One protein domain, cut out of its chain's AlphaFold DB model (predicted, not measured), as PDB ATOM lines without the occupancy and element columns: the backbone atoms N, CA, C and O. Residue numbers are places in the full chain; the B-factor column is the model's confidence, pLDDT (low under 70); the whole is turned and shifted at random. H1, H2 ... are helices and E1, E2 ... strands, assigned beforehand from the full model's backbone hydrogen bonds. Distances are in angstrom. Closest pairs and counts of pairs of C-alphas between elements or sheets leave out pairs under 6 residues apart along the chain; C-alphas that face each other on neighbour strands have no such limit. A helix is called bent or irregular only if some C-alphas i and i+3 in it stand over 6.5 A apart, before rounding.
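AT A GLANCE: This is residues 3 to 77 and 166 to 264 of the 264 residues of an uncharacterized protein of Parashewanella spongiae (UniProt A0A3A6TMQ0). Two helices side by side, H2 and H5, make the middle of a rounded cluster of mostly crossed helices, with H1 and H3 on one side and H6 and H7 on another. H4, H8, H9 and H10 gather at one end of the longest axis; strand E1 and the loop of residues 192 to 201 lie toward the other. The 174 printed residues hold, in order, H1 to H5, E1 and H6 to H10, and the class is mostly helix. The whole is compact, with a radius of gyration of the C-alphas of 16.1 A and spans of 47 by 41 by 32 A.

IN THESE COORDINATES: After residues 3 to 17, which have no named element, H1 covers residues 18 to 26 and begins at C-alpha 18 (157.716, 203.843, 187.167). H2 covers residues 29 to 44 and is 22.5 A long; H3 covers 56 to 63. Past the cut, H4 covers 168 to 176 and H5 covers 179 to 191, 18.1 A long. E1 is residues 202 to 204 and H6 is 206 to 214. H7, residues 220 to 236, is 22.4 A long with a kink of 32 degrees near residue 227, and H8, residues 238 to 250, is 18.4 A long. H9 is residues 252 to 256; H10, residues 259 to 263, ends at C-alpha 263 (174.567, 204.128, 182.954). H1 and H7 are irregular, but only just: C-alphas 20 and 23 are 6.9 A apart, C-alphas 225 and 228 6.7 A.

HOW THE PARTS SIT: H2 and H5 touch at a shallow tilt of 22 degrees, the same way; their closest C-alphas, Leu 43 and Ile 187, are 5.6 A apart. H1 only just touches H3, with 3 pairs of C-alphas within 8 A, closest Asn 20 and Lys 63 at 6.2 A. H1 also touches H10, with C-alphas of Glu 25 and Leu 259 at 5.0 A. Residues 29 to 30 of H2 touch H9, with C-alphas of Gly 29 and Met 255 at 4.3 A. H4 touches residues 244 to 248 of H8, closest C-alphas Glu 168 and Ile 248 at 7.0 A. Residues 220 to 224 of H7 touch H6, about perpendicular at 82 degrees, closest C-alphas Ile 223 and Gln 206 at 6.8 A; H7 and H8 touch only at the corner, closest C-alphas Val 234 and Leu 241 at 6.1 A. E1 pairs with no named strand, but residues 3 to 4 pair parallel with its residues 203 to 204. Every O i to N i+4 pair is within hydrogen-bond range in H2, H3, H4, H5, H6, H8, H9 and H10; H7 has 10 of 13, and H1 has 0 of 5 but 5 of 6 O i to N i+3 pairs.

THE WHOLE: The C-alphas farthest apart, Ser 197 and Tyr 253, are 48.6 A apart. Residues 78 to 165 are not printed, and C-alphas 77 and 166 are 18.8 A apart across the cut. The link from H2 to H3 is long, with 11 residues. Mean pLDDT of the printed part is 79.7; 31 residues are under 70, among them 45 to 53, 69 to 77 and 192 to 201.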
ATOM      1  N   LYS A   3     143.418 191.070 177.232       86.38
ATOM      2  CA  LYS A   3     144.319 192.156 176.842       86.38
ATOM      3  C   LYS A   3     144.052 193.409 177.683       86.38
ATOM      4  O   LYS A   3     142.956 193.954 177.610       86.38
ATOM      5  N   ILE A   4     145.064 193.914 178.389       85.94
ATOM      6  CA  ILE A   4     145.008 195.203 179.094       85.94
ATOM      7  C   ILE A   4     145.425 196.312 178.118       85.94
ATOM      8  O   ILE A   4     146.606 196.467 177.790       85.94
ATOM      9  N   SER A   5     144.444 197.055 177.602       87.44
ATOM     10  CA  SER A   5     144.632 198.034 176.519       87.44
ATOM     11  C   SER A   5     144.438 199.497 176.920       87.44
ATOM     12  O   SER A   5     144.743 200.368 176.111       87.44
ATOM     13  N   ASN A   6     143.931 199.782 178.120       88.31
ATOM     14  CA  ASN A   6     143.721 201.139 178.628       88.31
ATOM     15  C   ASN A   6     143.666 201.157 180.164       88.31
ATOM     16  O   ASN A   6     143.578 200.108 180.802       88.31
ATOM     17  N   ASP A   7     143.695 202.363 180.727       85.38
ATOM     18  CA  ASP A   7     143.645 202.649 182.167       85.38
ATOM     19  C   ASP A   7     142.282 202.425 182.824       85.38
ATOM     20  O   ASP A   7     142.196 202.321 184.043       85.38
ATOM     21  N   LYS A   8     141.226 202.262 182.029       87.12
ATOM     22  CA  LYS A   8     139.889 201.887 182.507       87.12
ATOM     23  C   LYS A   8     139.704 200.374 182.608       87.12
ATOM     24  O   LYS A   8     138.636 199.911 183.006       87.12
ATOM     25  N   HIS A   9     140.701 199.584 182.209       84.56
ATOM     26  CA  HIS A   9     140.613 198.134 182.275       84.56
ATOM     27  C   HIS A   9     140.522 197.684 183.747       84.56
ATOM     28  O   HIS A   9     141.314 198.156 184.560       84.56
ATOM     29  N   PRO A  10     139.643 196.727 184.108       82.44
ATOM     30  CA  PRO A  10     139.466 196.290 185.503       82.44
ATOM     31  C   PRO A  10     140.746 195.795 186.189       82.44
ATOM     32  O   PRO A  10     140.856 195.813 187.408       82.44
ATOM     33  N   HIS A  11     141.716 195.346 185.392       78.94
ATOM     34  CA  HIS A  11     143.018 194.852 185.851       78.94
ATOM     35  C   HIS A  11     144.159 195.851 185.615       78.94
ATOM     36  O   HIS A  11     145.308 195.449 185.457       78.94
ATOM     37  N   TRP A  12     143.851 197.145 185.523       85.69
ATOM     38  CA  TRP A  12     144.879 198.177 185.471       85.69
ATOM     39  C   TRP A  12     145.731 198.159 186.756       85.69
ATOM     40  O   TRP A  12     145.174 198.078 187.855       85.69
ATOM     41  N   PRO A  13     147.073 198.230 186.662       87.38
ATOM     42  CA  PRO A  13     147.956 198.140 187.816       87.38
ATOM     43  C   PRO A  13     147.988 199.473 188.569       87.38
ATOM     44  O   PRO A  13     148.944 200.234 188.469       87.38
ATOM     45  N   ASN A  14     146.952 199.754 189.362       86.50
ATOM     46  CA  ASN A  14     146.856 200.987 190.160       86.50
ATOM     47  C   ASN A  14     148.016 201.169 191.154       86.50
ATOM     48  O   ASN A  14     148.297 202.279 191.591       86.50
ATOM     49  N   TRP A  15     148.687 200.077 191.526       86.56
ATOM     50  CA  TRP A  15     149.866 200.105 192.387       86.56
ATOM     51  C   TRP A  15     151.137 200.568 191.660       86.56
ATOM     52  O   TRP A  15     152.098 200.965 192.320       86.56
ATOM     53  N   PHE A  16     151.176 200.473 190.327       91.38
ATOM     54  CA  PHE A  16     152.394 200.651 189.552       91.38
ATOM     55  C   PHE A  16     152.655 202.126 189.255       91.38
ATOM     56  O   PHE A  16     151.828 202.834 188.681       91.38
ATOM     57  N   SER A  17     153.870 202.560 189.565       93.62
ATOM     58  CA  SER A  17     154.429 203.833 189.130       93.62
ATOM     59  C   SER A  17     155.891 203.608 188.782       93.62
ATOM     60  O   SER A  17     156.642 203.086 189.601       93.62
ATOM     61  N   ILE A  18     156.318 204.015 187.584       94.38
ATOM     62  CA  ILE A  18     157.716 203.843 187.167       94.38
ATOM     63  C   ILE A  18     158.692 204.598 188.081       94.38
ATOM     64  O   ILE A  18     159.790 204.114 188.323       94.38
ATOM     65  N   ASN A  19     158.262 205.717 188.675       94.00
ATOM     66  CA  ASN A  19     159.083 206.508 189.600       94.00
ATOM     67  C   ASN A  19     159.328 205.785 190.942       94.00
ATOM     68  O   ASN A  19     160.167 206.199 191.738       94.00
ATOM     69  N   ASN A  20     158.582 204.716 191.241       93.31
ATOM     70  CA  ASN A  20     158.849 203.909 192.431       93.31
ATOM     71  C   ASN A  20     160.158 203.121 192.312       93.31
ATOM     72  O   ASN A  20     160.716 202.696 193.319       93.31
ATOM     73  N   TYR A  21     160.657 202.960 191.086       93.62
ATOM     74  CA  TYR A  21     161.860 202.207 190.765       93.62
ATOM     75  C   TYR A  21     163.106 203.083 190.629       93.62
ATOM     76  O   TYR A  21     164.181 202.555 190.354       93.62
ATOM     77  N   ASP A  22     162.997 204.396 190.854       91.50
ATOM     78  CA  ASP A  22     164.150 205.306 190.858       91.50
ATOM     79  C   ASP A  22     165.177 204.880 191.930       91.50
ATOM     80  O   ASP A  22     166.383 205.040 191.758       91.50
ATOM     81  N   CYS A  23     164.721 204.222 193.004       89.88
ATOM     82  CA  CYS A  23     165.583 203.647 194.039       89.88
ATOM     83  C   CYS A  23     166.540 202.557 193.526       89.88
ATOM     84  O   CYS A  23     167.558 202.299 194.170       89.88
ATOM     85  N   LEU A  24     166.254 201.933 192.374       91.62
ATOM     86  CA  LEU A  24     167.133 200.924 191.781       91.62
ATOM     87  C   LEU A  24     168.465 201.527 191.322       91.62
ATOM     88  O   LEU A  24     169.463 200.819 191.281       91.62
ATOM     89  N   GLU A  25     168.511 202.822 190.999       90.56
ATOM     90  CA  GLU A  25     169.728 203.490 190.520       90.56
ATOM     91  C   GLU A  25     170.843 203.543 191.581       90.56
ATOM     92  O   GLU A  25     172.029 203.632 191.244       90.56
ATOM     93  N   GLU A  26     170.469 203.438 192.860       90.12
ATOM     94  CA  GLU A  26     171.393 203.399 193.996       90.12
ATOM     95  C   GLU A  26     171.950 202.002 194.288       90.12
ATOM     96  O   GLU A  26     172.912 201.882 195.051       90.12
ATOM     97  N   LEU A  27     171.387 200.954 193.676       90.31
ATOM     98  CA  LEU A  27     171.886 199.594 193.832       90.31
ATOM     99  C   LEU A  27     173.263 199.444 193.190       90.31
ATOM    100  O   LEU A  27     173.588 200.093 192.198       90.31
ATOM    101  N   THR A  28     174.068 198.547 193.740       89.00
ATOM    102  CA  THR A  28     175.229 197.984 193.040       89.00
ATOM    103  C   THR A  28     174.779 197.007 191.952       89.00
ATOM    104  O   THR A  28     173.642 196.523 191.979       89.00
ATOM    105  N   GLY A  29     175.653 196.679 190.995       86.00
ATOM    106  CA  GLY A  29     175.338 195.653 189.995       86.00
ATOM    107  C   GLY A  29     175.013 194.295 190.617       86.00
ATOM    108  O   GLY A  29     174.086 193.630 190.159       86.00
ATOM    109  N   GLU A  30     175.688 193.931 191.709       83.69
ATOM    110  CA  GLU A  30     175.373 192.734 192.496       83.69
ATOM    111  C   GLU A  30     173.937 192.764 193.034       83.69
ATOM    112  O   GLU A  30     173.149 191.847 192.803       83.69
ATOM    113  N   GLN A  31     173.562 193.855 193.705       85.25
ATOM    114  CA  GLN A  31     172.218 194.006 194.261       85.25
ATOM    115  C   GLN A  31     171.141 194.021 193.169       85.25
ATOM    116  O   GLN A  31     170.071 193.447 193.360       85.25
ATOM    117  N   PHE A  32     171.415 194.630 192.013       89.69
ATOM    118  CA  PHE A  32     170.494 194.603 190.878       89.69
ATOM    119  C   PHE A  32     170.291 193.187 190.335       89.69
ATOM    120  O   PHE A  32     169.157 192.796 190.057       89.69
ATOM    121  N   ILE A  33     171.369 192.412 190.192       85.62
ATOM    122  CA  ILE A  33     171.279 191.015 189.758       85.62
ATOM    123  C   ILE A  33     170.443 190.202 190.747       85.62
ATOM    124  O   ILE A  33     169.565 189.455 190.320       85.62
ATOM    125  N   ASN A  34     170.639 190.404 192.049       81.25
ATOM    126  CA  ASN A  34     169.839 189.733 193.071       81.25
ATOM    127  C   ASN A  34     168.342 190.067 192.941       81.25
ATOM    128  O   ASN A  34     167.497 189.171 192.997       81.25
ATOM    129  N   GLU A  35     167.994 191.340 192.723       86.81
ATOM    130  CA  GLU A  35     166.603 191.746 192.487       86.81
ATOM    131  C   GLU A  35     166.027 191.120 191.203       86.81
ATOM    132  O   GLU A  35     164.861 190.710 191.193       86.81
ATOM    133  N   LEU A  36     166.830 191.043 190.133       87.44
ATOM    134  CA  LEU A  36     166.452 190.446 188.850       87.44
ATOM    135  C   LEU A  36     166.172 188.946 188.994       87.44
ATOM    136  O   LEU A  36     165.113 188.476 188.585       87.44
ATOM    137  N   GLU A  37     167.090 188.203 189.608       79.69
ATOM    138  CA  GLU A  37     166.966 186.759 189.825       79.69
ATOM    139  C   GLU A  37     165.785 186.416 190.725       79.69
ATOM    140  O   GLU A  37     165.054 185.467 190.444       79.69
ATOM    141  N   ARG A  38     165.530 187.227 191.761       79.25
ATOM    142  CA  ARG A  38     164.345 187.076 192.611       79.25
ATOM    143  C   ARG A  38     163.049 187.172 191.799       79.25
ATOM    144  O   ARG A  38     162.144 186.367 191.993       79.25
ATOM    145  N   ARG A  39     162.957 188.127 190.874       85.56
ATOM    146  CA  ARG A  39     161.760 188.319 190.040       85.56
ATOM    147  C   ARG A  39     161.607 187.259 188.966       85.56
ATOM    148  O   ARG A  39     160.490 186.822 188.715       85.56
ATOM    149  N   LEU A  40     162.709 186.801 188.379       81.19
ATOM    150  CA  LEU A  40     162.687 185.633 187.499       81.19
ATOM    151  C   LEU A  40     162.183 184.400 188.263       81.19
ATOM    152  O   LEU A  40     161.306 183.699 187.769       81.19
ATOM    153  N   LEU A  41     162.633 184.192 189.505       75.31
ATOM    154  CA  LEU A  41     162.123 183.117 190.357       75.31
ATOM    155  C   LEU A  41     160.608 183.234 190.582       75.31
ATOM    156  O   LEU A  41     159.893 182.263 190.367       75.31
ATOM    157  N   TRP A  42     160.102 184.409 190.964       77.25
ATOM    158  CA  TRP A  42     158.661 184.633 191.158       77.25
ATOM    159  C   TRP A  42     157.832 184.432 189.890       77.25
ATOM    160  O   TRP A  42     156.682 184.004 189.968       77.25
ATOM    161  N   LEU A  43     158.405 184.750 188.730       78.62
ATOM    162  CA  LEU A  43     157.763 184.567 187.434       78.62
ATOM    163  C   LEU A  43     157.603 183.082 187.079       78.62
ATOM    164  O   LEU A  43     156.569 182.682 186.544       78.62
ATOM    165  N   HIS A  44     158.626 182.272 187.356       73.25
ATOM    166  CA  HIS A  44     158.604 180.836 187.071       73.25
ATOM    167  C   HIS A  44     157.863 180.039 188.156       73.25
ATOM    168  O   HIS A  44     157.219 179.039 187.848       73.25
ATOM    169  N   LEU A  45     157.889 180.517 189.403       66.94
ATOM    170  CA  LEU A  45     157.276 179.888 190.574       66.94
ATOM    171  C   LEU A  45     156.398 180.904 191.327       66.94
ATOM    172  O   LEU A  45     156.787 181.417 192.376       66.94
ATOM    173  N   PRO A  46     155.194 181.224 190.821       67.38
ATOM    174  CA  PRO A  46     154.325 182.227 191.442       67.38
ATOM    175  C   PRO A  46     153.713 181.765 192.775       67.38
ATOM    176  O   PRO A  46     153.272 182.604 193.566       67.38
ATOM    177  N   ILE A  47     153.674 180.450 193.019       66.31
ATOM    178  CA  ILE A  47     153.190 179.812 194.247       66.31
ATOM    179  C   ILE A  47     154.252 178.819 194.713       66.31
ATOM    180  O   ILE A  47     154.749 178.047 193.900       66.31
ATOM    181  N   LEU A  48     154.541 178.812 196.011       59.47
ATOM    182  CA  LEU A  48     155.371 177.811 196.669       59.47
ATOM    183  C   LEU A  48     154.666 177.328 197.938       59.47
ATOM    184  O   LEU A  48     154.224 178.157 198.740       59.47
ATOM    185  N   ALA A  49     154.529 176.011 198.119       56.56
ATOM    186  CA  ALA A  49     153.839 175.417 199.269       56.56
ATOM    187  C   ALA A  49     152.445 176.035 199.537       56.56
ATOM    188  O   ALA A  49     152.072 176.334 200.675       56.56
ATOM    189  N   GLY A  50     151.686 176.303 198.469       59.62
ATOM    190  CA  GLY A  50     150.348 176.905 198.539       59.62
ATOM    191  C   GLY A  50     150.301 178.403 198.877       59.62
ATOM    192  O   GLY A  50     149.208 178.958 198.992       59.62
ATOM    193  N   LYS A  51     151.446 179.084 199.014       63.44
ATOM    194  CA  LYS A  51     151.529 180.533 199.265       63.44
ATOM    195  C   LYS A  51     152.065 181.272 198.045       63.44
ATOM    196  O   LYS A  51     152.949 180.773 197.355       63.44
ATOM    197  N   LYS A  52     151.546 182.475 197.779       68.81
ATOM    198  CA  LYS A  52     152.116 183.351 196.745       68.81
ATOM    199  C   LYS A  52     153.544 183.728 197.138       68.81
ATOM    200  O   LYS A  52     153.787 184.070 198.289       68.81
ATOM    201  N   MET A  53     154.458 183.678 196.173       63.03
ATOM    202  CA  MET A  53     155.866 184.031 196.392       63.03
ATOM    203  C   MET A  53     156.115 185.540 196.512       63.03
ATOM    204  O   MET A  53     157.183 185.943 196.964       63.03
ATOM    205  N   ILE A  54     155.137 186.355 196.120       71.06
ATOM    206  CA  ILE A  54     155.063 187.773 196.467       71.06
ATOM    207  C   ILE A  54     153.800 187.960 197.312       71.06
ATOM    208  O   ILE A  54     152.708 187.516 196.929       71.06
ATOM    209  N   ASP A  55     153.949 188.566 198.477       69.00
ATOM    210  CA  ASP A  55     152.855 188.941 199.350       69.00
ATOM    211  C   ASP A  55     152.655 190.468 199.328       69.00
ATOM    212  O   ASP A  55     153.289 191.211 198.567       69.00
ATOM    213  N   ASP A  56     151.675 190.960 200.086       72.12
ATOM    214  CA  ASP A  56     151.340 192.386 200.095       72.12
ATOM    215  C   ASP A  56     152.494 193.270 200.611       72.12
ATOM    216  O   ASP A  56     152.526 194.466 200.310       72.12
ATOM    217  N   LYS A  57     153.460 192.706 201.348       76.38
ATOM    218  CA  LYS A  57     154.629 193.419 201.877       76.38
ATOM    219  C   LYS A  57     155.641 193.731 200.790       76.38
ATOM    220  O   LYS A  57     156.135 194.855 200.751       76.38
ATOM    221  N   GLU A  58     155.944 192.799 199.887       79.38
ATOM    222  CA  GLU A  58     156.853 193.091 198.774       79.38
ATOM    223  C   GLU A  58     156.256 194.157 197.845       79.38
ATOM    224  O   GLU A  58     156.956 195.087 197.432       79.38
ATOM    225  N   TRP A  59     154.943 194.098 197.593       80.81
ATOM    226  CA  TRP A  59     154.239 195.167 196.881       80.81
ATOM    227  C   TRP A  59     154.279 196.500 197.635       80.81
ATOM    228  O   TRP A  59     154.386 197.558 197.007       80.81
ATOM    229  N   ALA A  60     154.192 196.474 198.968       83.62
ATOM    230  CA  ALA A  60     154.319 197.666 199.798       83.62
ATOM    231  C   ALA A  60     155.721 198.279 199.699       83.62
ATOM    232  O   ALA A  60     155.820 199.487 199.499       83.62
ATOM    233  N   PHE A  61     156.791 197.476 199.718       85.56
ATOM    234  CA  PHE A  61     158.152 197.989 199.534       85.56
ATOM    235  C   PHE A  61     158.308 198.736 198.214       85.56
ATOM    236  O   PHE A  61     158.794 199.868 198.215       85.56
ATOM    237  N   ILE A  62     157.810 198.170 197.111       86.56
ATOM    238  CA  ILE A  62     157.847 198.852 195.814       86.56
ATOM    239  C   ILE A  62     157.085 200.183 195.900       86.56
ATOM    240  O   ILE A  62     157.609 201.216 195.494       86.56
ATOM    241  N   LYS A  63     155.875 200.208 196.474       86.06
ATOM    242  CA  LYS A  63     155.090 201.452 196.641       86.06
ATOM    243  C   LYS A  63     155.797 202.502 197.501       86.06
ATOM    244  O   LYS A  63     155.685 203.692 197.221       86.06
ATOM    245  N   GLU A  64     156.546 202.067 198.506       88.12
ATOM    246  CA  GLU A  64     157.364 202.907 199.385       88.12
ATOM    247  C   GLU A  64     158.691 203.349 198.747       88.12
ATOM    248  O   GLU A  64     159.510 203.983 199.410       88.12
ATOM    249  N   LYS A  65     158.909 203.053 197.458       88.56
ATOM    250  CA  LYS A  65     160.157 203.333 196.729       88.56
ATOM    251  C   LYS A  65     161.362 202.622 197.338       88.56
ATOM    252  O   LYS A  65     162.471 203.154 197.378       88.56
ATOM    253  N   ARG A  66     161.147 201.401 197.815       83.06
ATOM    254  CA  ARG A  66     162.172 200.514 198.360       83.06
ATOM    255  C   ARG A  66     162.321 199.312 197.434       83.06
ATOM    256  O   ARG A  66     161.343 198.806 196.890       83.06
ATOM    257  N   TYR A  67     163.553 198.854 197.255       79.44
ATOM    258  CA  TYR A  67     163.803 197.556 196.634       79.44
ATOM    259  C   TYR A  67     163.415 196.438 197.611       79.44
ATOM    260  O   TYR A  67     163.360 196.651 198.824       79.44
ATOM    261  N   VAL A  68     163.104 195.255 197.084       74.88
ATOM    262  CA  VAL A  68     162.433 194.213 197.873       74.88
ATOM    263  C   VAL A  68     163.412 193.461 198.780       74.88
ATOM    264  O   VAL A  68     163.071 193.080 199.900       74.88
ATOM    265  N   THR A  69     164.659 193.278 198.351       66.12
ATOM    266  CA  THR A  69     165.651 192.494 199.095       66.12
ATOM    267  C   THR A  69     166.356 193.350 200.153       66.12
ATOM    268  O   THR A  69     167.498 193.761 199.976       66.12
ATOM    269  N   LEU A  70     165.686 193.637 201.275       50.62
ATOM    270  CA  LEU A  70     166.260 194.398 202.402       50.62
ATOM    271  C   LEU A  70     166.935 193.543 203.485       50.62
ATOM    272  O   LEU A  70     167.663 194.079 204.316       50.62
ATOM    273  N   SER A  71     166.731 192.228 203.495       38.34
ATOM    274  CA  SER A  71     167.213 191.381 204.590       38.34
ATOM    275  C   SER A  71     167.340 189.927 204.163       38.34
ATOM    276  O   SER A  71     166.546 189.079 204.545       38.34
ATOM    277  N   GLN A  72     168.346 189.654 203.345       37.94
ATOM    278  CA  GLN A  72     169.136 188.431 203.407       37.94
ATOM    279  C   GLN A  72     170.385 188.706 202.570       37.94
ATOM    280  O   GLN A  72     170.236 189.155 201.430       37.94
ATOM    281  N   PRO A  73     171.609 188.477 203.086       35.62
ATOM    282  CA  PRO A  73     172.722 188.286 202.176       35.62
ATOM    283  C   PRO A  73     172.276 187.192 201.212       35.62
ATOM    284  O   PRO A  73     171.765 186.153 201.637       35.62
ATOM    285  N   SER A  74     172.384 187.468 199.920       39.97
ATOM    286  CA  SER A  74     172.277 186.471 198.872       39.97
ATOM    287  C   SER A  74     173.361 185.434 199.128       39.97
ATOM    288  O   SER A  74     174.439 185.486 198.545       39.97
ATOM    289  N   SER A  75     173.118 184.491 200.036       42.22
ATOM    290  CA  SER A  75     173.891 183.275 200.040       42.22
ATOM    291  C   SER A  75     173.477 182.552 198.763       42.22
ATOM    292  O   SER A  75     172.430 181.905 198.683       42.22
ATOM    293  N   THR A  76     174.316 182.777 197.753       42.22
ATOM    294  CA  THR A  76     174.848 181.751 196.863       42.22
ATOM    295  C   THR A  76     174.036 181.329 195.644       42.22
ATOM    296  O   THR A  76     174.335 180.289 195.058       42.22
ATOM    297  N   LYS A  77     173.101 182.145 195.148       45.97
ATOM    298  CA  LYS A  77     172.656 181.964 193.760       45.97
ATOM    299  C   LYS A  77     173.539 182.751 192.786       45.97
ATOM    300  O   LYS A  77     173.404 183.952 192.617       45.97
ATOM    301  N   ALA A 166     177.510 188.400 175.694       55.16
ATOM    302  CA  ALA A 166     176.824 188.983 176.839       55.16
ATOM    303  C   ALA A 166     177.809 189.900 177.590       55.16
ATOM    304  O   ALA A 166     178.532 189.447 178.469       55.16
ATOM    305  N   SER A 167     177.915 191.149 177.130       72.50
ATOM    306  CA  SER A 167     178.876 192.161 177.587       72.50
ATOM    307  C   SER A 167     178.230 193.181 178.531       72.50
ATOM    308  O   SER A 167     177.012 193.180 178.727       72.50
ATOM    309  N   GLU A 168     179.027 194.123 179.037       81.25
ATOM    310  CA  GLU A 168     178.554 195.338 179.716       81.25
ATOM    311  C   GLU A 168     177.394 196.027 178.966       81.25
ATOM    312  O   GLU A 168     176.446 196.506 179.585       81.25
ATOM    313  N   GLN A 169     177.400 196.033 177.629       84.00
ATOM    314  CA  GLN A 169     176.309 196.623 176.844       84.00
ATOM    315  C   GLN A 169     174.980 195.889 177.049       84.00
ATOM    316  O   GLN A 169     173.923 196.517 177.080       84.00
ATOM    317  N   THR A 170     175.015 194.565 177.199       86.44
ATOM    318  CA  THR A 170     173.824 193.759 177.486       86.44
ATOM    319  C   THR A 170     173.325 194.017 178.904       86.44
ATOM    320  O   THR A 170     172.117 194.124 179.107       86.44
ATOM    321  N   PHE A 171     174.229 194.228 179.865       87.56
ATOM    322  CA  PHE A 171     173.851 194.677 181.205       87.56
ATOM    323  C   PHE A 171     173.176 196.054 181.170       87.56
ATOM    324  O   PHE A 171     172.068 196.209 181.679       87.56
ATOM    325  N   LYS A 172     173.748 197.027 180.448       89.81
ATOM    326  CA  LYS A 172     173.111 198.340 180.238       89.81
ATOM    327  C   LYS A 172     171.743 198.226 179.568       89.81
ATOM    328  O   LYS A 172     170.862 199.026 179.868       89.81
ATOM    329  N   LYS A 173     171.516 197.236 178.694       90.44
ATOM    330  CA  LYS A 173     170.179 196.969 178.133       90.44
ATOM    331  C   LYS A 173     169.182 196.512 179.197       90.44
ATOM    332  O   LYS A 173     168.066 197.019 179.180       90.44
ATOM    333  N   LEU A 174     169.566 195.639 180.137       90.00
ATOM    334  CA  LEU A 174     168.685 195.236 181.250       90.00
ATOM    335  C   LEU A 174     168.193 196.457 182.047       90.00
ATOM    336  O   LEU A 174     167.009 196.558 182.374       90.00
ATOM    337  N   LEU A 175     169.098 197.407 182.296       90.88
ATOM    338  CA  LEU A 175     168.808 198.654 183.005       90.88
ATOM    339  C   LEU A 175     167.927 199.596 182.173       90.88
ATOM    340  O   LEU A 175     166.840 199.995 182.596       90.88
ATOM    341  N   ASN A 176     168.371 199.919 180.955       90.81
ATOM    342  CA  ASN A 176     167.709 200.880 180.072       90.81
ATOM    343  C   ASN A 176     166.320 200.422 179.632       90.81
ATOM    344  O   ASN A 176     165.448 201.251 179.380       90.81
ATOM    345  N   TYR A 177     166.107 199.111 179.523       91.88
ATOM    346  CA  TYR A 177     164.824 198.545 179.117       91.88
ATOM    347  C   TYR A 177     163.906 198.269 180.311       91.88
ATOM    348  O   TYR A 177     162.843 197.690 180.125       91.88
ATOM    349  N   LYS A 178     164.276 198.714 181.523       93.00
ATOM    350  CA  LYS A 178     163.420 198.659 182.716       93.00
ATOM    351  C   LYS A 178     162.911 197.234 182.991       93.00
ATOM    352  O   LYS A 178     161.731 197.029 183.268       93.00
ATOM    353  N   VAL A 179     163.819 196.250 182.921       91.88
ATOM    354  CA  VAL A 179     163.478 194.820 183.043       91.88
ATOM    355  C   VAL A 179     162.849 194.484 184.396       91.88
ATOM    356  O   VAL A 179     161.860 193.764 184.416       91.88
ATOM    357  N   ILE A 180     163.347 195.031 185.512       92.81
ATOM    358  CA  ILE A 180     162.738 194.815 186.839       92.81
ATOM    359  C   ILE A 180     161.283 195.332 186.895       92.81
ATOM    360  O   ILE A 180     160.395 194.516 187.133       92.81
ATOM    361  N   PRO A 181     160.995 196.619 186.595       93.88
ATOM    362  CA  PRO A 181     159.616 197.122 186.565       93.88
ATOM    363  C   PRO A 181     158.685 196.320 185.649       93.88
ATOM    364  O   PRO A 181     157.505 196.129 185.939       93.88
ATOM    365  N   LEU A 182     159.214 195.849 184.522       92.38
ATOM    366  CA  LEU A 182     158.489 195.006 183.587       92.38
ATOM    367  C   LEU A 182     158.182 193.621 184.165       92.38
ATOM    368  O   LEU A 182     157.059 193.149 184.005       92.38
ATOM    369  N   LEU A 183     159.149 192.972 184.816       90.69
ATOM    370  CA  LEU A 183     158.926 191.689 185.480       90.69
ATOM    371  C   LEU A 183     157.821 191.815 186.525       90.69
ATOM    372  O   LEU A 183     156.908 190.999 186.518       90.69
ATOM    373  N   ASP A 184     157.828 192.880 187.327       91.12
ATOM    374  CA  ASP A 184     156.791 193.121 188.333       91.12
ATOM    375  C   ASP A 184     155.396 193.296 187.688       91.12
ATOM    376  O   ASP A 184     154.403 192.747 188.166       91.12
ATOM    377  N   LEU A 185     155.302 193.957 186.526       89.94
ATOM    378  CA  LEU A 185     154.059 194.005 185.742       89.94
ATOM    379  C   LEU A 185     153.614 192.615 185.249       89.94
ATOM    380  O   LEU A 185     152.422 192.294 185.303       89.94
ATOM    381  N   ILE A 186     154.536 191.785 184.758       87.62
ATOM    382  CA  ILE A 186     154.214 190.434 184.272       87.62
ATOM    383  C   ILE A 186     153.776 189.534 185.436       87.62
ATOM    384  O   ILE A 186     152.761 188.846 185.325       87.62
ATOM    385  N   ILE A 187     154.491 189.582 186.558       85.19
ATOM    386  CA  ILE A 187     154.184 188.841 187.787       85.19
ATOM    387  C   ILE A 187     152.788 189.214 188.286       85.19
ATOM    388  O   ILE A 187     151.968 188.332 188.541       85.19
ATOM    389  N   HIS A 188     152.456 190.508 188.314       84.62
ATOM    390  CA  HIS A 188     151.108 190.965 188.644       84.62
ATOM    391  C   HIS A 188     150.045 190.333 187.727       84.62
ATOM    392  O   HIS A 188     149.067 189.773 188.218       84.62
ATOM    393  N   CYS A 189     150.253 190.336 186.404       81.00
ATOM    394  CA  CYS A 189     149.335 189.695 185.451       81.00
ATOM    395  C   CYS A 189     149.142 188.191 185.702       81.00
ATOM    396  O   CYS A 189     148.049 187.665 185.472       81.00
ATOM    397  N   GLN A 190     150.188 187.494 186.153       77.31
ATOM    398  CA  GLN A 190     150.127 186.070 186.487       77.31
ATOM    399  C   GLN A 190     149.411 185.809 187.821       77.31
ATOM    400  O   GLN A 190     148.719 184.802 187.957       77.31
ATOM    401  N   GLN A 191     149.550 186.709 188.796       71.38
ATOM    402  CA  GLN A 191     149.089 186.514 190.174       71.38
ATOM    403  C   GLN A 191     147.740 187.147 190.509       71.38
ATOM    404  O   GLN A 191     147.198 186.867 191.587       71.38
ATOM    405  N   CYS A 192     147.175 187.959 189.609       59.16
ATOM    406  CA  CYS A 192     145.815 188.477 189.748       59.16
ATOM    407  C   CYS A 192     144.762 187.371 189.970       59.16
ATOM    408  O   CYS A 192     143.670 187.696 190.412       59.16
ATOM    409  N   PHE A 193     145.059 186.088 189.706       57.28
ATOM    410  CA  PHE A 193     144.074 185.000 189.770       57.28
ATOM    411  C   PHE A 193     144.622 183.685 190.336       57.28
ATOM    412  O   PHE A 193     144.826 182.713 189.612       57.28
ATOM    413  N   ILE A 194     144.811 183.645 191.654       52.56
ATOM    414  CA  ILE A 194     144.952 182.374 192.393       52.56
ATOM    415  C   ILE A 194     143.704 182.099 193.262       52.56
ATOM    416  O   ILE A 194     143.541 180.994 193.760       52.56
ATOM    417  N   SER A 195     142.779 183.059 193.404       45.50
ATOM    418  CA  SER A 195     141.620 182.933 194.303       45.50
ATOM    419  C   SER A 195     140.328 182.422 193.662       45.50
ATOM    420  O   SER A 195     139.473 181.959 194.402       45.50
ATOM    421  N   ASP A 196     140.180 182.444 192.334       42.91
ATOM    422  CA  ASP A 196     138.946 181.997 191.673       42.91
ATOM    423  C   ASP A 196     139.257 180.980 190.576       42.91
ATOM    424  O   ASP A 196     140.174 181.164 189.775       42.91
ATOM    425  N   SER A 197     138.475 179.906 190.534       49.03
ATOM    426  CA  SER A 197     138.591 178.687 189.713       49.03
ATOM    427  C   SER A 197     138.575 178.878 188.182       49.03
ATOM    428  O   SER A 197     138.399 177.922 187.430       49.03
ATOM    429  N   THR A 198     138.817 180.091 187.680       53.66
ATOM    430  CA  THR A 198     139.003 180.397 186.259       53.66
ATOM    431  C   THR A 198     140.278 181.223 186.076       53.66
ATOM    432  O   THR A 198     140.321 182.430 186.297       53.66
ATOM    433  N   LYS A 199     141.366 180.564 185.660       55.50
ATOM    434  CA  LYS A 199     142.665 181.207 185.411       55.50
ATOM    435  C   LYS A 199     142.584 182.087 184.160       55.50
ATOM    436  O   LYS A 199     142.902 181.657 183.051       55.50
ATOM    437  N   ILE A 200     142.151 183.336 184.309       57.81
ATOM    438  CA  ILE A 200     142.157 184.305 183.212       57.81
ATOM    439  C   ILE A 200     143.541 184.952 183.146       57.81
ATOM    440  O   ILE A 200     143.824 185.939 183.815       57.81
ATOM    441  N   SER A 201     144.414 184.403 182.305       68.00
ATOM    442  CA  SER A 201     145.719 185.013 182.037       68.00
ATOM    443  C   SER A 201     145.540 186.382 181.362       68.00
ATOM    444  O   SER A 201     144.827 186.481 180.356       68.00
ATOM    445  N   THR A 202     146.152 187.437 181.907       77.38
ATOM    446  CA  THR A 202     146.139 188.797 181.338       77.38
ATOM    447  C   THR A 202     147.514 189.197 180.812       77.38
ATOM    448  O   THR A 202     148.521 188.600 181.183       77.38
ATOM    449  N   TYR A 203     147.568 190.179 179.911       83.88
ATOM    450  CA  TYR A 203     148.832 190.750 179.439       83.88
ATOM    451  C   TYR A 203     148.680 192.219 179.046       83.88
ATOM    452  O   TYR A 203     147.623 192.650 178.568       83.88
ATOM    453  N   TYR A 204     149.761 192.981 179.207       87.12
ATOM    454  CA  TYR A 204     149.843 194.361 178.743       87.12
ATOM    455  C   TYR A 204     150.169 194.429 177.262       87.12
ATOM    456  O   TYR A 204     150.984 193.683 176.722       87.12
ATOM    457  N   THR A 205     149.527 195.374 176.597       87.31
ATOM    458  CA  THR A 205     149.779 195.647 175.184       87.31
ATOM    459  C   THR A 205     151.021 196.496 174.999       87.31
ATOM    460  O   THR A 205     151.423 197.210 175.910       87.31
ATOM    461  N   GLN A 206     151.595 196.476 173.796       85.94
ATOM    462  CA  GLN A 206     152.765 197.293 173.462       85.94
ATOM    463  C   GLN A 206     152.572 198.792 173.773       85.94
ATOM    464  O   GLN A 206     153.439 199.339 174.451       85.94
ATOM    465  N   PRO A 207     151.446 199.446 173.404       87.69
ATOM    466  CA  PRO A 207     151.217 200.845 173.773       87.69
ATOM    467  C   PRO A 207     151.154 201.056 175.288       87.69
ATOM    468  O   PRO A 207     151.684 202.030 175.805       87.69
ATOM    469  N   ILE A 208     150.554 200.117 176.025       90.25
ATOM    470  CA  ILE A 208     150.463 200.220 177.484       90.25
ATOM    471  C   ILE A 208     151.815 199.996 178.159       90.25
ATOM    472  O   ILE A 208     152.138 200.719 179.095       90.25
ATOM    473  N   LEU A 209     152.637 199.065 177.673       89.69
ATOM    474  CA  LEU A 209     154.010 198.909 178.155       89.69
ATOM    475  C   LEU A 209     154.833 200.172 177.889       89.69
ATOM    476  O   LEU A 209     155.589 200.592 178.758       89.69
ATOM    477  N   ASN A 210     154.644 200.815 176.733       90.06
ATOM    478  CA  ASN A 210     155.297 202.083 176.422       90.06
ATOM    479  C   ASN A 210     154.868 203.211 177.375       90.06
ATOM    480  O   ASN A 210     155.719 203.899 177.942       90.06
ATOM    481  N   LYS A 211     153.560 203.332 177.630       91.25
ATOM    482  CA  LYS A 211     152.993 204.286 178.591       91.25
ATOM    483  C   LYS A 211     153.525 204.054 180.006       91.25
ATOM    484  O   LYS A 211     153.998 204.988 180.648       91.25
ATOM    485  N   LEU A 212     153.475 202.811 180.491       92.56
ATOM    486  CA  LEU A 212     153.851 202.456 181.862       92.56
ATOM    487  C   LEU A 212     155.366 202.545 182.098       92.56
ATOM    488  O   LEU A 212     155.786 203.129 183.092       92.56
ATOM    489  N   LEU A 213     156.191 201.987 181.208       93.00
ATOM    490  CA  LEU A 213     157.640 201.859 181.429       93.00
ATOM    491  C   LEU A 213     158.442 203.052 180.918       93.00
ATOM    492  O   LEU A 213     159.479 203.387 181.488       93.00
ATOM    493  N   PHE A 214     157.985 203.675 179.834       92.62
ATOM    494  CA  PHE A 214     158.753 204.684 179.110       92.62
ATOM    495  C   PHE A 214     158.035 206.029 179.003       92.62
ATOM    496  O   PHE A 214     158.552 206.915 178.330       92.62
ATOM    497  N   LYS A 215     156.872 206.212 179.650       91.44
ATOM    498  CA  LYS A 215     156.084 207.458 179.594       91.44
ATOM    499  C   LYS A 215     155.827 207.916 178.146       91.44
ATOM    500  O   LYS A 215     155.961 209.095 177.837       91.44
ATOM    501  N   ASP A 216     155.548 206.959 177.257       88.00
ATOM    502  CA  ASP A 216     155.329 207.163 175.814       88.00
ATOM    503  C   ASP A 216     156.527 207.760 175.038       88.00
ATOM    504  O   ASP A 216     156.383 208.219 173.907       88.00
ATOM    505  N   GLN A 217     157.742 207.711 175.598       88.50
ATOM    506  CA  GLN A 217     158.949 208.272 174.970       88.50
ATOM    507  C   GLN A 217     159.592 207.368 173.906       88.50
ATOM    508  O   GLN A 217     160.516 207.800 173.213       88.50
ATOM    509  N   LYS A 218     159.183 206.097 173.784       89.19
ATOM    510  CA  LYS A 218     159.715 205.175 172.764       89.19
ATOM    511  C   LYS A 218     158.715 204.996 171.627       89.19
ATOM    512  O   LYS A 218     157.512 205.050 171.836       89.19
ATOM    513  N   ASN A 219     159.214 204.775 170.415       86.44
ATOM    514  CA  ASN A 219     158.361 204.525 169.255       86.44
ATOM    515  C   ASN A 219     157.976 203.038 169.144       86.44
ATOM    516  O   ASN A 219     158.645 202.150 169.679       86.44
ATOM    517  N   ASP A 220     156.913 202.758 168.388       82.00
ATOM    518  CA  ASP A 220     156.425 201.394 168.146       82.00
ATOM    519  C   ASP A 220     157.487 200.476 167.532       82.00
ATOM    520  O   ASP A 220     157.506 199.269 167.787       82.00
ATOM    521  N   GLU A 221     158.380 201.038 166.716       85.94
ATOM    522  CA  GLU A 221     159.450 200.288 166.073       85.94
ATOM    523  C   GLU A 221     160.479 199.780 167.088       85.94
ATOM    524  O   GLU A 221     160.824 198.598 167.062       85.94
ATOM    525  N   PHE A 222     160.907 200.623 168.031       88.50
ATOM    526  CA  PHE A 222     161.761 200.213 169.143       88.50
ATOM    527  C   PHE A 222     161.091 199.110 169.962       88.50
ATOM    528  O   PHE A 222     161.717 198.086 170.247       88.50
ATOM    529  N   ILE A 223     159.808 199.283 170.293       84.19
ATOM    530  CA  ILE A 223     159.069 198.304 171.093       84.19
ATOM    531  C   ILE A 223     159.034 196.944 170.381       84.19
ATOM    532  O   ILE A 223     159.430 195.930 170.955       84.19
ATOM    533  N   LYS A 224     158.626 196.917 169.108       84.81
ATOM    534  CA  LYS A 224     158.463 195.678 168.331       84.81
ATOM    535  C   LYS A 224     159.784 195.017 167.950       84.81
ATOM    536  O   LYS A 224     159.891 193.800 168.049       84.81
ATOM    537  N   LYS A 225     160.765 195.794 167.480       86.62
ATOM    538  CA  LYS A 225     162.004 195.260 166.887       86.62
ATOM    539  C   LYS A 225     163.152 195.117 167.881       86.62
ATOM    540  O   LYS A 225     164.092 194.389 167.591       86.62
ATOM    541  N   THR A 226     163.102 195.800 169.026       87.69
ATOM    542  CA  THR A 226     164.220 195.823 169.986       87.69
ATOM    543  C   THR A 226     163.808 195.333 171.367       87.69
ATOM    544  O   THR A 226     164.389 194.377 171.877       87.69
ATOM    545  N   PHE A 227     162.793 195.955 171.966       86.50
ATOM    546  CA  PHE A 227     162.398 195.679 173.345       86.50
ATOM    547  C   PHE A 227     161.787 194.283 173.516       86.50
ATOM    548  O   PHE A 227     162.260 193.512 174.345       86.50
ATOM    549  N   ILE A 228     160.781 193.929 172.705       84.25
ATOM    550  CA  ILE A 228     160.111 192.621 172.789       84.25
ATOM    551  C   ILE A 228     161.066 191.452 172.478       84.25
ATOM    552  O   ILE A 228     161.069 190.489 173.245       84.25
ATOM    553  N   PRO A 229     161.909 191.496 171.426       88.50
ATOM    554  CA  PRO A 229     162.875 190.428 171.174       88.50
ATOM    555  C   PRO A 229     163.866 190.239 172.323       88.50
ATOM    556  O   PRO A 229     164.122 189.106 172.723       88.50
ATOM    557  N   PHE A 230     164.379 191.335 172.892       87.94
ATOM    558  CA  PHE A 230     165.272 191.261 174.045       87.94
ATOM    559  C   PHE A 230     164.568 190.678 175.271       87.94
ATOM    560  O   PHE A 230     165.133 189.835 175.957       87.94
ATOM    561  N   LEU A 231     163.320 191.078 175.520       82.81
ATOM    562  CA  LEU A 231     162.525 190.522 176.605       82.81
ATOM    563  C   LEU A 231     162.346 189.012 176.451       82.81
ATOM    564  O   LEU A 231     162.596 188.273 177.390       82.81
ATOM    565  N   ASN A 232     161.953 188.550 175.265       84.50
ATOM    566  CA  ASN A 232     161.772 187.121 175.016       84.50
ATOM    567  C   ASN A 232     163.068 186.338 175.230       84.50
ATOM    568  O   ASN A 232     163.013 185.213 175.716       84.50
ATOM    569  N   GLN A 233     164.211 186.941 174.902       85.06
ATOM    570  CA  GLN A 233     165.520 186.362 175.173       85.06
ATOM    571  C   GLN A 233     165.807 186.288 176.681       85.06
ATOM    572  O   GLN A 233     166.245 185.260 177.172       85.06
ATOM    573  N   VAL A 234     165.516 187.350 177.435       83.62
ATOM    574  CA  VAL A 234     165.683 187.367 178.897       83.62
ATOM    575  C   VAL A 234     164.734 186.384 179.585       83.62
ATOM    576  O   VAL A 234     165.139 185.759 180.544       83.62
ATOM    577  N   LEU A 235     163.489 186.227 179.133       81.62
ATOM    578  CA  LEU A 235     162.496 185.404 179.840       81.62
ATOM    579  C   LEU A 235     162.533 183.917 179.478       81.62
ATOM    580  O   LEU A 235     162.147 183.098 180.303       81.62
ATOM    581  N   ASN A 236     162.923 183.575 178.247       79.62
ATOM    582  CA  ASN A 236     162.749 182.215 177.723       79.62
ATOM    583  C   ASN A 236     164.061 181.531 177.305       79.62
ATOM    584  O   ASN A 236     164.034 180.352 176.971       79.62
ATOM    585  N   ASP A 237     165.195 182.239 177.282       79.94
ATOM    586  CA  ASP A 237     166.501 181.655 176.956       79.94
ATOM    587  C   ASP A 237     167.360 181.544 178.226       79.94
ATOM    588  O   ASP A 237     168.149 182.430 178.570       79.94
ATOM    589  N   GLU A 238     167.203 180.419 178.929       72.00
ATOM    590  CA  GLU A 238     167.967 180.111 180.144       72.00
ATOM    591  C   GLU A 238     169.480 180.120 179.895       72.00
ATOM    592  O   GLU A 238     170.247 180.589 180.737       72.00
ATOM    593  N   SER A 239     169.933 179.655 178.722       71.56
ATOM    594  CA  SER A 239     171.358 179.630 178.376       71.56
ATOM    595  C   SER A 239     171.917 181.041 178.233       71.56
ATOM    596  O   SER A 239     173.034 181.323 178.681       71.56
ATOM    597  N   PHE A 240     171.154 181.938 177.607       80.31
ATOM    598  CA  PHE A 240     171.513 183.344 177.490       80.31
ATOM    599  C   PHE A 240     171.592 184.017 178.857       80.31
ATOM    600  O   PHE A 240     172.613 184.644 179.146       80.31
ATOM    601  N   LEU A 241     170.562 183.865 179.697       77.75
ATOM    602  CA  LEU A 241     170.540 184.430 181.047       77.75
ATOM    603  C   LEU A 241     171.724 183.944 181.877       77.75
ATOM    604  O   LEU A 241     172.487 184.751 182.401       77.75
ATOM    605  N   ALA A 242     171.917 182.629 181.941       74.75
ATOM    606  CA  ALA A 242     172.988 181.990 182.690       74.75
ATOM    607  C   ALA A 242     174.375 182.536 182.300       74.75
ATOM    608  O   ALA A 242     175.208 182.846 183.156       74.75
ATOM    609  N   LYS A 243     174.618 182.715 180.997       77.38
ATOM    610  CA  LYS A 243     175.870 183.290 180.483       77.38
ATOM    611  C   LYS A 243     175.989 184.783 180.761       77.38
ATOM    612  O   LYS A 243     177.070 185.231 181.128       77.38
ATOM    613  N   LEU A 244     174.911 185.549 180.591       80.62
ATOM    614  CA  LEU A 244     174.883 186.984 180.876       80.62
ATOM    615  C   LEU A 244     175.238 187.255 182.332       80.62
ATOM    616  O   LEU A 244     176.151 188.030 182.604       80.62
ATOM    617  N   LEU A 245     174.572 186.555 183.239       80.31
ATOM    618  CA  LEU A 245     174.793 186.654 184.670       80.31
ATOM    619  C   LEU A 245     176.226 186.247 185.048       80.31
ATOM    620  O   LEU A 245     176.911 186.991 185.747       80.31
ATOM    621  N   SER A 246     176.737 185.139 184.496       78.62
ATOM    622  CA  SER A 246     178.130 184.718 184.712       78.62
ATOM    623  C   SER A 246     179.153 185.743 184.216       78.62
ATOM    624  O   SER A 246     180.158 185.986 184.882       78.62
ATOM    625  N   ASN A 247     178.917 186.353 183.053       78.94
ATOM    626  CA  ASN A 247     179.824 187.355 182.504       78.94
ATOM    627  C   ASN A 247     179.830 188.629 183.354       78.94
ATOM    628  O   ASN A 247     180.906 189.130 183.659       78.94
ATOM    629  N   ILE A 248     178.662 189.124 183.777       79.19
ATOM    630  CA  ILE A 248     178.585 190.331 184.614       79.19
ATOM    631  C   ILE A 248     179.287 190.106 185.954       79.19
ATOM    632  O   ILE A 248     180.031 190.971 186.405       79.19
ATOM    633  N   ARG A 249     179.118 188.927 186.560       78.62
ATOM    634  CA  ARG A 249     179.743 188.591 187.846       78.62
ATOM    635  C   ARG A 249     181.266 188.526 187.804       78.62
ATOM    636  O   ARG A 249     181.919 188.855 188.790       78.62
ATOM    637  N   LYS A 250     181.846 188.160 186.659       79.62
ATOM    638  CA  LYS A 250     183.305 188.194 186.451       79.62
ATOM    639  C   LYS A 250     183.852 189.621 186.348       79.62
ATOM    640  O   LYS A 250     185.032 189.840 186.611       79.62
ATOM    641  N   GLU A 251     183.011 190.589 185.995       81.19
ATOM    642  CA  GLU A 251     183.392 191.990 185.837       81.19
ATOM    643  C   GLU A 251     183.267 192.743 187.169       81.19
ATOM    644  O   GLU A 251     182.216 193.293 187.513       81.19
ATOM    645  N   ARG A 252     184.372 192.823 187.924       78.25
ATOM    646  CA  ARG A 252     184.411 193.466 189.255       78.25
ATOM    647  C   ARG A 252     183.856 194.894 189.252       78.25
ATOM    648  O   ARG A 252     183.197 195.299 190.212       78.25
ATOM    649  N   TYR A 253     184.115 195.649 188.183       83.81
ATOM    650  CA  TYR A 253     183.589 197.001 188.013       83.81
ATOM    651  C   TYR A 253     182.056 197.016 187.986       83.81
ATOM    652  O   TYR A 253     181.453 197.809 188.706       83.81
ATOM    653  N   LEU A 254     181.423 196.121 187.219       83.44
ATOM    654  CA  LEU A 254     179.963 196.063 187.114       83.44
ATOM    655  C   LEU A 254     179.324 195.641 188.433       83.44
ATOM    656  O   LEU A 254     178.339 196.242 188.842       83.44
ATOM    657  N   MET A 255     179.909 194.659 189.123       82.75
ATOM    658  CA  MET A 255     179.359 194.145 190.381       82.75
ATOM    659  C   MET A 255     179.380 195.176 191.507       82.75
ATOM    660  O   MET A 255     178.398 195.312 192.231       82.75
ATOM    661  N   SER A 256     180.481 195.920 191.640       81.88
ATOM    662  CA  SER A 256     180.698 196.839 192.765       81.88
ATOM    663  C   SER A 256     180.194 198.265 192.527       81.88
ATOM    664  O   SER A 256     179.959 199.002 193.486       81.88
ATOM    665  N   SER A 257     180.014 198.675 191.270       86.56
ATOM    666  CA  SER A 257     179.577 200.033 190.943       86.56
ATOM    667  C   SER A 257     178.075 200.205 191.117       86.56
ATOM    668  O   SER A 257     177.294 199.301 190.818       86.56
ATOM    669  N   ARG A 258     177.662 201.402 191.550       90.19
ATOM    670  CA  ARG A 258     176.244 201.781 191.553       90.19
ATOM    671  C   ARG A 258     175.708 201.883 190.128       90.19
ATOM    672  O   ARG A 258     176.420 202.363 189.246       90.19
ATOM    673  N   LEU A 259     174.450 201.503 189.911       90.50
ATOM    674  CA  LEU A 259     173.842 201.473 188.578       90.50
ATOM    675  C   LEU A 259     173.869 202.836 187.888       90.50
ATOM    676  O   LEU A 259     174.165 202.896 186.695       90.50
ATOM    677  N   LYS A 260     173.646 203.927 188.631       90.25
ATOM    678  CA  LYS A 260     173.767 205.288 188.088       90.25
ATOM    679  C   LYS A 260     175.137 205.574 187.461       90.25
ATOM    680  O   LYS A 260     175.205 206.205 186.418       90.25
ATOM    681  N   ASN A 261     176.217 205.026 188.022       87.31
ATOM    682  CA  ASN A 261     177.570 205.202 187.481       87.31
ATOM    683  C   ASN A 261     177.809 204.333 186.235       87.31
ATOM    684  O   ASN A 261     178.614 204.677 185.377       87.31
ATOM    685  N   ILE A 262     177.132 203.187 186.136       84.94
ATOM    686  CA  ILE A 262     177.250 202.273 184.991       84.94
ATOM    687  C   ILE A 262     176.506 202.837 183.772       84.94
ATOM    688  O   ILE A 262     176.940 202.644 182.631       84.94
ATOM    689  N   LEU A 263     175.388 203.525 184.004       80.94
ATOM    690  CA  LEU A 263     174.567 204.128 182.954       80.94
ATOM    691  C   LEU A 263     175.205 205.369 182.312       80.94
ATOM    692  O   LEU A 263     174.980 205.576 181.117       80.94
ATOM    693  N   GLY A 264     176.074 206.074 183.045       64.56
ATOM    694  CA  GLY A 264     176.724 207.311 182.602       64.56
ATOM    695  C   GLY A 264     176.011 208.543 183.127       64.56
ATOM    696  O   GLY A 264     174.785 208.644 182.903       64.56
TER     697      GLY A 264